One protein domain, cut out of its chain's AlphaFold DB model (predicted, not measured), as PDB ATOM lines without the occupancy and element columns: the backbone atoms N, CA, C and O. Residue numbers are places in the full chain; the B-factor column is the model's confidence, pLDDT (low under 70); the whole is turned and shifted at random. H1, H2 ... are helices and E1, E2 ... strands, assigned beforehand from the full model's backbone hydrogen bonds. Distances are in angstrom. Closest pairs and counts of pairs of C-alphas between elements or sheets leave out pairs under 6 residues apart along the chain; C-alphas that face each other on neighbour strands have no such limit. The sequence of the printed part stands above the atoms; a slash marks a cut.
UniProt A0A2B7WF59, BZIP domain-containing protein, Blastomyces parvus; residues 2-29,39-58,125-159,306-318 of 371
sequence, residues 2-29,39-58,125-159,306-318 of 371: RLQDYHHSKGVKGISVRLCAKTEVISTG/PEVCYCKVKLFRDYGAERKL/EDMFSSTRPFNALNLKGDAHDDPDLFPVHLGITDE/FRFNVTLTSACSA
ATOM      1  N   ARG A   2      33.849   2.876 -17.459       29.05
ATOM      2  CA  ARG A   2      34.571   2.770 -16.170       29.05
ATOM      3  C   ARG A   2      33.556   2.495 -15.060       29.05
ATOM      4  O   ARG A   2      32.622   3.273 -14.921       29.05
ATOM      5  N   LEU A   3      33.761   1.452 -14.252       41.41
ATOM      6  CA  LEU A   3      33.041   1.305 -12.982       41.41
ATOM      7  C   LEU A   3      33.677   2.230 -11.937       41.41
ATOM      8  O   LEU A   3      34.701   1.922 -11.325       41.41
ATOM      9  N   GLN A   4      33.062   3.399 -11.801       40.94
ATOM     10  CA  GLN A   4      33.477   4.538 -10.993       40.94
ATOM     11  C   GLN A   4      32.161   5.067 -10.370       40.94
ATOM     12  O   GLN A   4      31.321   5.570 -11.103       40.94
ATOM     13  N   ASP A   5      31.840   4.879  -9.086       43.16
ATOM     14  CA  ASP A   5      32.668   4.404  -7.974       43.16
ATOM     15  C   ASP A   5      31.955   3.471  -6.991       43.16
ATOM     16  O   ASP A   5      30.783   3.636  -6.669       43.16
ATOM     17  N   TYR A   6      32.745   2.587  -6.370       46.66
ATOM     18  CA  TYR A   6      32.438   2.058  -5.042       46.66
ATOM     19  C   TYR A   6      33.645   2.257  -4.114       46.66
ATOM     20  O   TYR A   6      34.561   1.442  -4.066       46.66
ATOM     21  N   HIS A   7      33.631   3.394  -3.407       45.31
ATOM     22  CA  HIS A   7      34.520   3.798  -2.309       45.31
ATOM     23  C   HIS A   7      36.046   3.726  -2.573       45.31
ATOM     24  O   HIS A   7      36.682   2.679  -2.472       45.31
ATOM     25  N   HIS A   8      36.683   4.892  -2.735       46.22
ATOM     26  CA  HIS A   8      38.148   5.068  -2.826       46.22
ATOM     27  C   HIS A   8      38.943   4.738  -1.531       46.22
ATOM     28  O   HIS A   8      40.035   5.264  -1.303       46.22
ATOM     29  N   SER A   9      38.437   3.867  -0.651       44.44
ATOM     30  CA  SER A   9      39.169   3.408   0.532       44.44
ATOM     31  C   SER A   9      40.380   2.569   0.111       44.44
ATOM     32  O   SER A   9      40.214   1.439  -0.353       44.44
ATOM     33  N   LYS A  10      41.603   3.091   0.277       47.06
ATOM     34  CA  LYS A  10      42.841   2.366  -0.059       47.06
ATOM     35  C   LYS A  10      43.026   1.139   0.846       47.06
ATOM     36  O   LYS A  10      43.575   1.238   1.938       47.06
ATOM     37  N   GLY A  11      42.574  -0.023   0.379       56.94
ATOM     38  CA  GLY A  11      42.699  -1.305   1.069       56.94
ATOM     39  C   GLY A  11      42.211  -2.471   0.207       56.94
ATOM     40  O   GLY A  11      41.296  -2.322  -0.597       56.94
ATOM     41  N   VAL A  12      42.817  -3.652   0.366       55.97
ATOM     42  CA  VAL A  12      42.525  -4.841  -0.460       55.97
ATOM     43  C   VAL A  12      41.273  -5.566   0.058       55.97
ATOM     44  O   VAL A  12      41.346  -6.664   0.609       55.97
ATOM     45  N   LYS A  13      40.105  -4.928  -0.088       68.56
ATOM     46  CA  LYS A  13      38.799  -5.497   0.276       68.56
ATOM     47  C   LYS A  13      37.831  -5.424  -0.908       68.56
ATOM     48  O   LYS A  13      37.111  -4.443  -1.060       68.56
ATOM     49  N   GLY A  14      37.827  -6.478  -1.721       76.38
ATOM     50  CA  GLY A  14      36.877  -6.639  -2.822       76.38
ATOM     51  C   GLY A  14      35.418  -6.724  -2.354       76.38
ATOM     52  O   GLY A  14      35.131  -7.129  -1.220       76.38
ATOM     53  N   ILE A  15      34.502  -6.350  -3.245       81.56
ATOM     54  CA  ILE A  15      33.052  -6.415  -3.035       81.56
ATOM     55  C   ILE A  15      32.638  -7.888  -3.085       81.56
ATOM     56  O   ILE A  15      33.023  -8.600  -4.006       81.56
ATOM     57  N   SER A  16      31.895  -8.365  -2.085       86.19
ATOM     58  CA  SER A  16      31.423  -9.758  -2.037       86.19
ATOM     59  C   SER A  16      30.003  -9.849  -2.594       86.19
ATOM     60  O   SER A  16      29.119  -9.141  -2.116       86.19
ATOM     61  N   VAL A  17      29.802 -10.718  -3.580       88.94
ATOM     62  CA  VAL A  17      28.524 -10.950  -4.274       88.94
ATOM     63  C   VAL A  17      28.310 -12.460  -4.444       88.94
ATOM     64  O   VAL A  17      29.268 -13.234  -4.343       88.94
ATOM     65  N   ARG A  18      27.071 -12.905  -4.658       89.81
ATOM     66  CA  ARG A  18      26.798 -14.283  -5.093       89.81
ATOM     67  C   ARG A  18      26.777 -14.307  -6.621       89.81
ATOM     68  O   ARG A  18      26.229 -13.393  -7.227       89.81
ATOM     69  N   LEU A  19      27.380 -15.325  -7.225       90.12
ATOM     70  CA  LEU A  19      27.122 -15.710  -8.611       90.12
ATOM     71  C   LEU A  19      26.142 -16.878  -8.548       90.12
ATOM     72  O   LEU A  19      26.526 -17.951  -8.084       90.12
ATOM     73  N   CYS A  20      24.900 -16.643  -8.946       91.25
ATOM     74  CA  CYS A  20      23.809 -17.610  -8.898       91.25
ATOM     75  C   CYS A  20      23.552 -18.148 -10.306       91.25
ATOM     76  O   CYS A  20      23.667 -17.396 -11.275       91.25
ATOM     77  N   ALA A  21      23.212 -19.428 -10.417       90.25
ATOM     78  CA  ALA A  21      22.771 -20.068 -11.646       90.25
ATOM     79  C   ALA A  21      21.504 -20.884 -11.378       90.25
ATOM     80  O   ALA A  21      21.366 -21.483 -10.313       90.25
ATOM     81  N   LYS A  22      20.598 -20.910 -12.349       88.81
ATOM     82  CA  LYS A  22      19.378 -21.711 -12.345       88.81
ATOM     83  C   LYS A  22      19.389 -22.647 -13.543       88.81
ATOM     84  O   LYS A  22      19.672 -22.194 -14.653       88.81
ATOM     85  N   THR A  23      19.067 -23.910 -13.297       86.75
ATOM     86  CA  THR A  23      18.943 -24.958 -14.313       86.75
ATOM     87  C   THR A  23      17.524 -25.507 -14.296       86.75
ATOM     88  O   THR A  23      16.999 -25.831 -13.230       86.75
ATOM     89  N   GLU A  24      16.918 -25.639 -15.472       83.19
ATOM     90  CA  GLU A  24      15.607 -26.265 -15.662       83.19
ATOM     91  C   GLU A  24      15.646 -27.295 -16.800       83.19
ATOM     92  O   GLU A  24      16.372 -27.120 -17.785       83.19
ATOM     93  N   VAL A  25      14.872 -28.370 -16.639       82.44
ATOM     94  CA  VAL A  25      14.636 -29.396 -17.662       82.44
ATOM     95  C   VAL A  25      13.481 -28.922 -18.541       82.44
ATOM     96  O   VAL A  25      12.439 -28.532 -18.020       82.44
ATOM     97  N   ILE A  26      13.654 -28.910 -19.865       73.06
ATOM     98  CA  ILE A  26      12.645 -28.338 -20.775       73.06
ATOM     99  C   ILE A  26      11.641 -29.399 -21.245       73.06
ATOM    100  O   ILE A  26      10.462 -29.093 -21.415       73.06
ATOM    101  N   SER A  27      12.086 -30.643 -21.449       69.31
ATOM    102  CA  SER A  27      11.238 -31.829 -21.656       69.31
ATOM    103  C   SER A  27      12.072 -33.106 -21.582       69.31
ATOM    104  O   SER A  27      12.997 -33.282 -22.373       69.31
ATOM    105  N   THR A  28      11.705 -34.048 -20.712       61.66
ATOM    106  CA  THR A  28      12.106 -35.453 -20.865       61.66
ATOM    107  C   THR A  28      11.170 -36.129 -21.869       61.66
ATOM    108  O   THR A  28       9.967 -36.238 -21.650       61.66
ATOM    109  N   GLY A  29      11.708 -36.607 -22.996       59.56
ATOM    110  CA  GLY A  29      10.925 -37.234 -24.078       59.56
ATOM    111  C   GLY A  29      10.353 -38.626 -23.766       59.56
ATOM    112  O   GLY A  29      10.004 -39.356 -24.690       59.56
ATOM    113  N   PRO A  39      13.128 -26.384 -10.928       73.25
ATOM    114  CA  PRO A  39      14.406 -25.783 -11.285       73.25
ATOM    115  C   PRO A  39      15.347 -25.717 -10.079       73.25
ATOM    116  O   PRO A  39      14.985 -25.178  -9.025       73.25
ATOM    117  N   GLU A  40      16.564 -26.238 -10.234       86.25
ATOM    118  CA  GLU A  40      17.602 -26.086  -9.218       86.25
ATOM    119  C   GLU A  40      18.268 -24.720  -9.375       86.25
ATOM    120  O   GLU A  40      18.799 -24.385 -10.433       86.25
ATOM    121  N   VAL A  41      18.283 -23.950  -8.286       89.56
ATOM    122  CA  VAL A  41      19.129 -22.764  -8.147       89.56
ATOM    123  C   VAL A  41      20.351 -23.140  -7.315       89.56
ATOM    124  O   VAL A  41      20.223 -23.654  -6.201       89.56
ATOM    125  N   CYS A  42      21.540 -22.846  -7.826       91.94
ATOM    126  CA  CYS A  42      22.820 -23.018  -7.149       91.94
ATOM    127  C   CYS A  42      23.644 -21.718  -7.208       91.94
ATOM    128  O   CYS A  42      23.349 -20.811  -7.983       91.94
ATOM    129  N   TYR A  43      24.662 -21.571  -6.359       91.00
ATOM    130  CA  TYR A  43      25.489 -20.362  -6.332       91.00
ATOM    131  C   TYR A  43      26.931 -20.596  -5.870       91.00
ATOM    132  O   TYR A  43      27.276 -21.613  -5.267       91.00
ATOM    133  N   CYS A  44      27.794 -19.607  -6.105       90.50
ATOM    134  CA  CYS A  44      29.087 -19.489  -5.439       90.50
ATOM    135  C   CYS A  44      29.334 -18.062  -4.920       90.50
ATOM    136  O   CYS A  44      28.722 -17.083  -5.351       90.50
ATOM    137  N   LYS A  45      30.219 -17.936  -3.925       89.81
ATOM    138  CA  LYS A  45      30.523 -16.667  -3.239       89.81
ATOM    139  C   LYS A  45      31.764 -16.036  -3.862       89.81
ATOM    140  O   LYS A  45      32.882 -16.393  -3.493       89.81
ATOM    141  N   VAL A  46      31.576 -15.088  -4.777       89.31
ATOM    142  CA  VAL A  46      32.677 -14.431  -5.498       89.31
ATOM    143  C   VAL A  46      33.035 -13.077  -4.879       89.31
ATOM    144  O   VAL A  46      32.261 -12.466  -4.136       89.31
ATOM    145  N   LYS A  47      34.257 -12.608  -5.152       88.94
ATOM    146  CA  LYS A  47      34.756 -11.306  -4.691       88.94
ATOM    147  C   LYS A  47      35.321 -10.528  -5.865       88.94
ATOM    148  O   LYS A  47      36.323 -10.934  -6.442       88.94
ATOM    149  N   LEU A  48      34.687  -9.407  -6.185       87.62
ATOM    150  CA  LEU A  48      35.107  -8.507  -7.250       87.62
ATOM    151  C   LEU A  48      36.157  -7.533  -6.708       87.62
ATOM    152  O   LEU A  48      35.948  -6.887  -5.677       87.62
ATOM    153  N   PHE A  49      37.289  -7.425  -7.397       85.50
ATOM    154  CA  PHE A  49      38.385  -6.516  -7.062       85.50
ATOM    155  C   PHE A  49      38.587  -5.498  -8.193       85.50
ATOM    156  O   PHE A  49      38.250  -5.771  -9.342       85.50
ATOM    157  N   ARG A  50      39.143  -4.323  -7.869       84.88
ATOM    158  CA  ARG A  50      39.675  -3.390  -8.877       84.88
ATOM    159  C   ARG A  50      41.088  -3.823  -9.263       84.88
ATOM    160  O   ARG A  50      41.852  -4.245  -8.388       84.88
ATOM    161  N   ASP A  51      41.423  -3.644 -10.538       88.25
ATOM    162  CA  ASP A  51      42.741  -3.915 -11.124       88.25
ATOM    163  C   ASP A  51      43.216  -5.356 -10.821       88.25
ATOM    164  O   ASP A  51      42.396  -6.239 -10.571       88.25
ATOM    165  N   TYR A  52      44.532  -5.590 -10.758       85.94
ATOM    166  CA  TYR A  52      45.139  -6.847 -10.283       85.94
ATOM    167  C   TYR A  52      44.963  -7.091  -8.762       85.94
ATOM    168  O   TYR A  52      45.903  -7.426  -8.031       85.94
ATOM    169  N   GLY A  53      43.783  -6.786  -8.219       89.31
ATOM    170  CA  GLY A  53      43.488  -6.859  -6.792       89.31
ATOM    171  C   GLY A  53      43.222  -8.280  -6.294       89.31
ATOM    172  O   GLY A  53      43.489  -8.555  -5.122       89.31
ATOM    173  N   ALA A  54      42.757  -9.183  -7.164       88.38
ATOM    174  CA  ALA A  54      42.514 -10.587  -6.834       88.38
ATOM    175  C   ALA A  54      43.838 -11.361  -6.711       88.38
ATOM    176  O   ALA A  54      44.089 -12.027  -5.709       88.38
ATOM    177  N   GLU A  55      44.737 -11.166  -7.669       87.62
ATOM    178  CA  GLU A  55      46.084 -11.732  -7.765       87.62
ATOM    179  C   GLU A  55      46.963 -11.213  -6.627       87.62
ATOM    180  O   GLU A  55      47.688 -11.978  -5.988       87.62
ATOM    181  N   ARG A  56      46.847  -9.916  -6.300       89.56
ATOM    182  CA  ARG A  56      47.511  -9.307  -5.137       89.56
ATOM    183  C   ARG A  56      46.959  -9.854  -3.819       89.56
ATOM    184  O   ARG A  56      47.724 -10.035  -2.873       89.56
ATOM    185  N   LYS A  57      45.652 -10.131  -3.731       89.00
ATOM    186  CA  LYS A  57      45.046 -10.767  -2.551       89.00
ATOM    187  C   LYS A  57      45.538 -12.208  -2.394       89.00
ATOM    188  O   LYS A  57      46.033 -12.541  -1.320       89.00
ATOM    189  N   LEU A  58      45.508 -13.003  -3.464       86.94
ATOM    190  CA  LEU A  58      46.037 -14.367  -3.499       86.94
ATOM    191  C   LEU A  58      47.527 -14.406  -3.126       86.94
ATOM    192  O   LEU A  58      47.911 -15.165  -2.245       86.94
ATOM    193  N   GLU A 125      48.833 -26.783   4.968       86.50
ATOM    194  CA  GLU A 125      49.453 -27.458   3.820       86.50
ATOM    195  C   GLU A 125      48.399 -27.932   2.802       86.50
ATOM    196  O   GLU A 125      48.613 -27.791   1.598       86.50
ATOM    197  N   ASP A 126      47.210 -28.341   3.250       84.12
ATOM    198  CA  ASP A 126      46.074 -28.667   2.381       84.12
ATOM    199  C   ASP A 126      45.494 -27.435   1.668       84.12
ATOM    200  O   ASP A 126      45.059 -27.519   0.518       84.12
ATOM    201  N   MET A 127      45.593 -26.244   2.273       80.75
ATOM    202  CA  MET A 127      45.335 -24.979   1.565       80.75
ATOM    203  C   MET A 127      46.288 -24.736   0.377       80.75
ATOM    204  O   MET A 127      45.958 -23.931  -0.494       80.75
ATOM    205  N   PHE A 128      47.445 -25.407   0.324       73.62
ATOM    206  CA  PHE A 128      48.360 -25.387  -0.822       73.62
ATOM    207  C   PHE A 128      48.205 -26.590  -1.757       73.62
ATOM    208  O   PHE A 128      48.449 -26.436  -2.951       73.62
ATOM    209  N   SER A 129      47.790 -27.761  -1.262       63.41
ATOM    210  CA  SER A 129      47.519 -28.930  -2.115       63.41
ATOM    211  C   SER A 129      46.212 -28.775  -2.912       63.41
ATOM    212  O   SER A 129      46.122 -29.211  -4.059       63.41
ATOM    213  N   SER A 130      45.207 -28.101  -2.340       58.91
ATOM    214  CA  SER A 130      43.849 -28.011  -2.889       58.91
ATOM    215  C   SER A 130      43.598 -26.804  -3.814       58.91
ATOM    216  O   SER A 130      42.453 -26.364  -3.964       58.91
ATOM    217  N   THR A 131      44.615 -26.272  -4.501       59.31
ATOM    218  CA  THR A 131      44.414 -25.267  -5.566       59.31
ATOM    219  C   THR A 131      43.978 -25.928  -6.881       59.31
ATOM    220  O   THR A 131      44.717 -25.927  -7.868       59.31
ATOM    221  N   ARG A 132      42.777 -26.526  -6.901       63.47
ATOM    222  CA  ARG A 132      42.176 -27.064  -8.135       63.47
ATOM    223  C   ARG A 132      41.971 -25.932  -9.160       63.47
ATOM    224  O   ARG A 132      41.582 -24.834  -8.760       63.47
ATOM    225  N   PRO A 133      42.170 -26.176 -10.470       64.69
ATOM    226  CA  PRO A 133      42.043 -25.136 -11.497       64.69
ATOM    227  C   PRO A 133      40.592 -24.697 -11.761       64.69
ATOM    228  O   PRO A 133      40.369 -23.714 -12.460       64.69
ATOM    229  N   PHE A 134      39.605 -25.397 -11.193       75.38
ATOM    230  CA  PHE A 134      38.186 -25.057 -11.258       75.38
ATOM    231  C   PHE A 134      37.553 -25.089  -9.862       75.38
ATOM    232  O   PHE A 134      37.977 -25.848  -8.989       75.38
ATOM    233  N   ASN A 135      36.499 -24.293  -9.676       75.62
ATOM    234  CA  ASN A 135      35.598 -24.386  -8.528       75.62
ATOM    235  C   ASN A 135      34.278 -24.987  -9.023       75.62
ATOM    236  O   ASN A 135      33.712 -24.480  -9.989       75.62
ATOM    237  N   ALA A 136      33.793 -26.049  -8.380       80.56
ATOM    238  CA  ALA A 136      32.474 -26.599  -8.684       80.56
ATOM    239  C   ALA A 136      31.376 -25.666  -8.145       80.56
ATOM    240  O   ALA A 136      31.483 -25.155  -7.028       80.56
ATOM    241  N   LEU A 137      30.321 -25.452  -8.931       79.56
ATOM    242  CA  LEU A 137      29.162 -24.655  -8.537       79.56
ATOM    243  C   LEU A 137      28.170 -25.563  -7.794       79.56
ATOM    244  O   LEU A 137      27.375 -26.245  -8.423       79.56
ATOM    245  N   ASN A 138      28.293 -25.647  -6.464       77.69
ATOM    246  CA  ASN A 138      27.634 -26.695  -5.668       77.69
ATOM    247  C   ASN A 138      26.984 -26.227  -4.351       77.69
ATOM    248  O   ASN A 138      26.629 -27.063  -3.520       77.69
ATOM    249  N   LEU A 139      26.841 -24.919  -4.116       87.56
ATOM    250  CA  LEU A 139      26.047 -24.428  -2.985       87.56
ATOM    251  C   LEU A 139      24.598 -24.271  -3.448       87.56
ATOM    252  O   LEU A 139      24.353 -23.512  -4.382       87.56
ATOM    253  N   LYS A 140      23.639 -24.935  -2.797       89.94
ATOM    254  CA  LYS A 140      22.209 -24.746  -3.089       89.94
ATOM    255  C   LYS A 140      21.796 -23.300  -2.791       89.94
ATOM    256  O   LYS A 140      22.138 -22.773  -1.731       89.94
ATOM    257  N   GLY A 141      21.134 -22.658  -3.749       85.94
ATOM    258  CA  GLY A 141      20.674 -21.273  -3.671       85.94
ATOM    259  C   GLY A 141      19.460 -21.104  -2.763       85.94
ATOM    260  O   GLY A 141      18.682 -22.035  -2.550       85.94
ATOM    261  N   ASP A 142      19.301 -19.894  -2.235       87.00
ATOM    262  CA  ASP A 142      18.067 -19.478  -1.570       87.00
ATOM    263  C   ASP A 142      16.991 -19.178  -2.636       87.00
ATOM    264  O   ASP A 142      17.316 -18.844  -3.771       87.00
ATOM    265  N   ALA A 143      15.697 -19.190  -2.292       84.19
ATOM    266  CA  ALA A 143      14.639 -18.816  -3.253       84.19
ATOM    267  C   ALA A 143      14.791 -17.378  -3.810       84.19
ATOM    268  O   ALA A 143      14.288 -17.074  -4.884       84.19
ATOM    269  N   HIS A 144      15.517 -16.514  -3.091       83.56
ATOM    270  CA  HIS A 144      15.861 -15.144  -3.490       83.56
ATOM    271  C   HIS A 144      17.110 -15.050  -4.395       83.56
ATOM    272  O   HIS A 144      17.489 -13.951  -4.790       83.56
ATOM    273  N   ASP A 145      17.770 -16.176  -4.689       86.19
ATOM    274  CA  ASP A 145      18.861 -16.274  -5.666       86.19
ATOM    275  C   ASP A 145      18.360 -16.646  -7.076       86.19
ATOM    276  O   ASP A 145      19.171 -16.707  -8.001       86.19
ATOM    277  N   ASP A 146      17.055 -16.910  -7.252       84.69
ATOM    278  CA  ASP A 146      16.454 -17.203  -8.559       84.69
ATOM    279  C   ASP A 146      16.580 -15.967  -9.483       84.69
ATOM    280  O   ASP A 146      16.016 -14.913  -9.166       84.69
ATOM    281  N   PRO A 147      17.310 -16.069 -10.612       81.88
ATOM    282  CA  PRO A 147      17.593 -14.938 -11.495       81.88
ATOM    283  C   PRO A 147      16.351 -14.402 -12.221       81.88
ATOM    284  O   PRO A 147      16.347 -13.238 -12.619       81.88
ATOM    285  N   ASP A 148      15.311 -15.221 -12.379       84.25
ATOM    286  CA  ASP A 148      14.114 -14.883 -13.152       84.25
ATOM    287  C   ASP A 148      13.055 -14.222 -12.264       84.25
ATOM    288  O   ASP A 148      12.331 -13.331 -12.704       84.25
ATOM    289  N   LEU A 149      12.988 -14.637 -10.993       84.31
ATOM    290  CA  LEU A 149      12.112 -14.037  -9.980       84.31
ATOM    291  C   LEU A 149      12.726 -12.784  -9.338       84.31
ATOM    292  O   LEU A 149      11.997 -11.869  -8.958       84.31
ATOM    293  N   PHE A 150      14.058 -12.728  -9.219       82.62
ATOM    294  CA  PHE A 150      14.790 -11.625  -8.587       82.62
ATOM    295  C   PHE A 150      15.896 -11.049  -9.497       82.62
ATOM    296  O   PHE A 150      17.057 -10.958  -9.079       82.62
ATOM    297  N   PRO A 151      15.569 -10.617 -10.735       79.31
ATOM    298  CA  PRO A 151      16.553 -10.055 -11.653       79.31
ATOM    299  C   PRO A 151      17.222  -8.814 -11.054       79.31
ATOM    300  O   PRO A 151      16.591  -7.969 -10.405       79.31
ATOM    301  N   VAL A 152      18.535  -8.691 -11.263       74.00
ATOM    302  CA  VAL A 152      19.338  -7.631 -10.641       74.00
ATOM    303  C   VAL A 152      19.126  -6.312 -11.375       74.00
ATOM    304  O   VAL A 152      19.776  -6.004 -12.374       74.00
ATOM    305  N   HIS A 153      18.222  -5.510 -10.819       69.19
ATOM    306  CA  HIS A 153      17.950  -4.139 -11.226       69.19
ATOM    307  C   HIS A 153      19.149  -3.240 -10.882       69.19
ATOM    308  O   HIS A 153      19.197  -2.584  -9.840       69.19
ATOM    309  N   LEU A 154      20.149  -3.218 -11.766       64.56
ATOM    310  CA  LEU A 154      21.154  -2.160 -11.775       64.56
ATOM    311  C   LEU A 154      20.435  -0.858 -12.141       64.56
ATOM    312  O   LEU A 154      19.907  -0.745 -13.241       64.56
ATOM    313  N   GLY A 155      20.392   0.099 -11.210       48.34
ATOM    314  CA  GLY A 155      19.640   1.356 -11.333       48.34
ATOM    315  C   GLY A 155      20.223   2.357 -12.334       48.34
ATOM    316  O   GLY A 155      20.507   3.494 -11.967       48.34
ATOM    317  N   ILE A 156      20.412   1.937 -13.585       49.22
ATOM    318  CA  ILE A 156      20.621   2.806 -14.746       49.22
ATOM    319  C   ILE A 156      19.265   3.317 -15.247       49.22
ATOM    320  O   ILE A 156      18.850   3.038 -16.366       49.22
ATOM    321  N   THR A 157      18.567   4.061 -14.387       43.41
ATOM    322  CA  THR A 157      17.382   4.827 -14.785       43.41
ATOM    323  C   THR A 157      17.842   6.029 -15.608       43.41
ATOM    324  O   THR A 157      18.019   7.123 -15.081       43.41
ATOM    325  N   ASP A 158      18.104   5.790 -16.890       47.34
ATOM    326  CA  ASP A 158      18.063   6.830 -17.913       47.34
ATOM    327  C   ASP A 158      16.676   6.783 -18.568       47.34
ATOM    328  O   ASP A 158      16.119   5.703 -18.800       47.34
ATOM    329  N   GLU A 159      16.082   7.950 -18.790       47.00
ATOM    330  CA  GLU A 159      14.636   8.120 -18.981       47.00
ATOM    331  C   GLU A 159      14.193   7.725 -20.407       47.00
ATOM    332  O   GLU A 159      13.846   8.573 -21.230       47.00
ATOM    333  N   PHE A 306      18.435 -28.284 -21.935       55.16
ATOM    334  CA  PHE A 306      18.581 -27.583 -20.656       55.16
ATOM    335  C   PHE A 306      18.630 -26.065 -20.855       55.16
ATOM    336  O   PHE A 306      19.318 -25.566 -21.751       55.16
ATOM    337  N   ARG A 307      17.969 -25.307 -19.969       63.25
ATOM    338  CA  ARG A 307      18.109 -23.841 -19.885       63.25
ATOM    339  C   ARG A 307      18.924 -23.446 -18.657       63.25
ATOM    340  O   ARG A 307      18.764 -24.027 -17.586       63.25
ATOM    341  N   PHE A 308      19.799 -22.455 -18.839       53.28
ATOM    342  CA  PHE A 308      20.770 -21.994 -17.846       53.28
ATOM    343  C   PHE A 308      20.726 -20.468 -17.712       53.28
ATOM    344  O   PHE A 308      21.191 -19.756 -18.604       53.28
ATOM    345  N   ASN A 309      20.230 -19.962 -16.582       66.50
ATOM    346  CA  ASN A 309      20.161 -18.523 -16.306       66.50
ATOM    347  C   ASN A 309      21.145 -18.162 -15.183       66.50
ATOM    348  O   ASN A 309      21.123 -18.788 -14.129       66.50
ATOM    349  N   VAL A 310      22.021 -17.169 -15.389       64.06
ATOM    350  CA  VAL A 310      23.105 -16.793 -14.455       64.06
ATOM    351  C   VAL A 310      23.008 -15.316 -14.045       64.06
ATOM    352  O   VAL A 310      22.718 -14.463 -14.877       64.06
ATOM    353  N   THR A 311      23.252 -14.967 -12.776       70.75
ATOM    354  CA  THR A 311      23.132 -13.580 -12.261       70.75
ATOM    355  C   THR A 311      24.069 -13.294 -11.076       70.75
ATOM    356  O   THR A 311      24.495 -14.203 -10.367       70.75
ATOM    357  N   LEU A 312      24.419 -12.017 -10.860       61.78
ATOM    358  CA  LEU A 312      25.326 -11.548  -9.798       61.78
ATOM    359  C   LEU A 312      24.595 -10.702  -8.735       61.78
ATOM    360  O   LEU A 312      24.428  -9.495  -8.914       61.78
ATOM    361  N   THR A 313      24.192 -11.302  -7.609       55.03
ATOM    362  CA  THR A 313      23.417 -10.622  -6.546       55.03
ATOM    363  C   THR A 313      24.301 -10.051  -5.424       55.03
ATOM    364  O   THR A 313      25.316 -10.627  -5.015       55.03
ATOM    365  N   SER A 314      23.922  -8.889  -4.879       47.69
ATOM    366  CA  SER A 314      24.643  -8.257  -3.763       47.69
ATOM    367  C   SER A 314      24.429  -9.028  -2.458       47.69
ATOM    368  O   SER A 314      23.308  -9.137  -1.968       47.69
ATOM    369  N   ALA A 315      25.504  -9.519  -1.834       43.91
ATOM    370  CA  ALA A 315      25.431 -10.366  -0.636       43.91
ATOM    371  C   ALA A 315      25.168  -9.586   0.678       43.91
ATOM    372  O   ALA A 315      25.656  -9.975   1.742       43.91
ATOM    373  N   CYS A 316      24.449  -8.461   0.617       35.78
ATOM    374  CA  CYS A 316      24.202  -7.563   1.744       35.78
ATOM    375  C   CYS A 316      22.704  -7.539   2.090       35.78
ATOM    376  O   CYS A 316      21.913  -6.958   1.354       35.78
ATOM    377  N   SER A 317      22.318  -8.166   3.206       35.31
ATOM    378  CA  SER A 317      20.921  -8.276   3.646       35.31
ATOM    379  C   SER A 317      20.234  -6.909   3.752       35.31
ATOM    380  O   SER A 317      20.667  -6.048   4.524       35.31
ATOM    381  N   ALA A 318      19.139  -6.727   3.010       38.25
ATOM    382  CA  ALA A 318      18.383  -5.477   2.903       38.25
ATOM    383  C   ALA A 318      17.456  -5.211   4.112       38.25
ATOM    384  O   ALA A 318      16.286  -4.878   3.963       38.25
TER     385      ALA A 318
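What this domain is: This is residues 2 to 29, 39 to 58, 125 to 159 and 306 to 318 of the 371 residues of the protein "BZIP domain-containing protein" of Blastomyces parvus (UniProt A0A2B7WF59). A long, narrow, strongly twisted ribbon of three strands makes the body, and the long unnamed stretch of residues 130 to 159 crosses one of its faces, pairing briefly with edge strand E2. The small helix H1 lies beyond one end of the ribbon, while residues 125 to 134, with H2, and residues 154 to 159 stick out on opposite sides. The 96 printed residues hold E1, E2, H1, H2 and E3 in that order; the sheet, E2 - E1 - E3, is antiparallel, and the class is mixed, with under half of the residues in named elements. The whole is loose and flat, with a radius of gyration of the C-alphas of 16.8 A and spans of 54 by 52 by 24 A.

How they stand to each other: E1, residues 15 to 25, is the inner strand. It is antiparallel to E2, residues 40 to 48, at 157 degrees; N 19 and O 44 are within hydrogen-bond range at 2.9 A. E3, residues 306 to 314, is antiparallel to E1 at 160 degrees, with N 22 and O 309 2.8 A apart. Residues 42 to 43 of E2 pair antiparallel with residues 139 to 140. H1, residues 53 to 58, is not on the sheet; its closest C-alpha pair with E2 is Leu 48 and Ala 54, 7.7 A. H2, residues 125 to 129, is apart from H1. In H1 and H2 every O i to N i+4 pair is within hydrogen-bond range.

Where its parts are: E1 spans 32.9 A from C-alpha 15 at (33.052, -6.415, -3.035), E2 24.9 A, and E3 26.4 A to C-alpha 314 at (24.643, -8.257, -3.763). H1 and H2 measure 8.6 A and 6.4 A.

The domain as a whole: The C-alphas of Lys 10 and Gly 29 are farthest apart, 56.2 A. C-alpha gaps across the three cuts are 17.5 A from 29 to 39, 15.4 A from 58 to 125 and 36.0 A from 159 to 306. The link from E2 to H1 is tight. Mean pLDDT of the printed part is 71.6; 39 residues are under 70, among them 2 to 13 and 153 to 159.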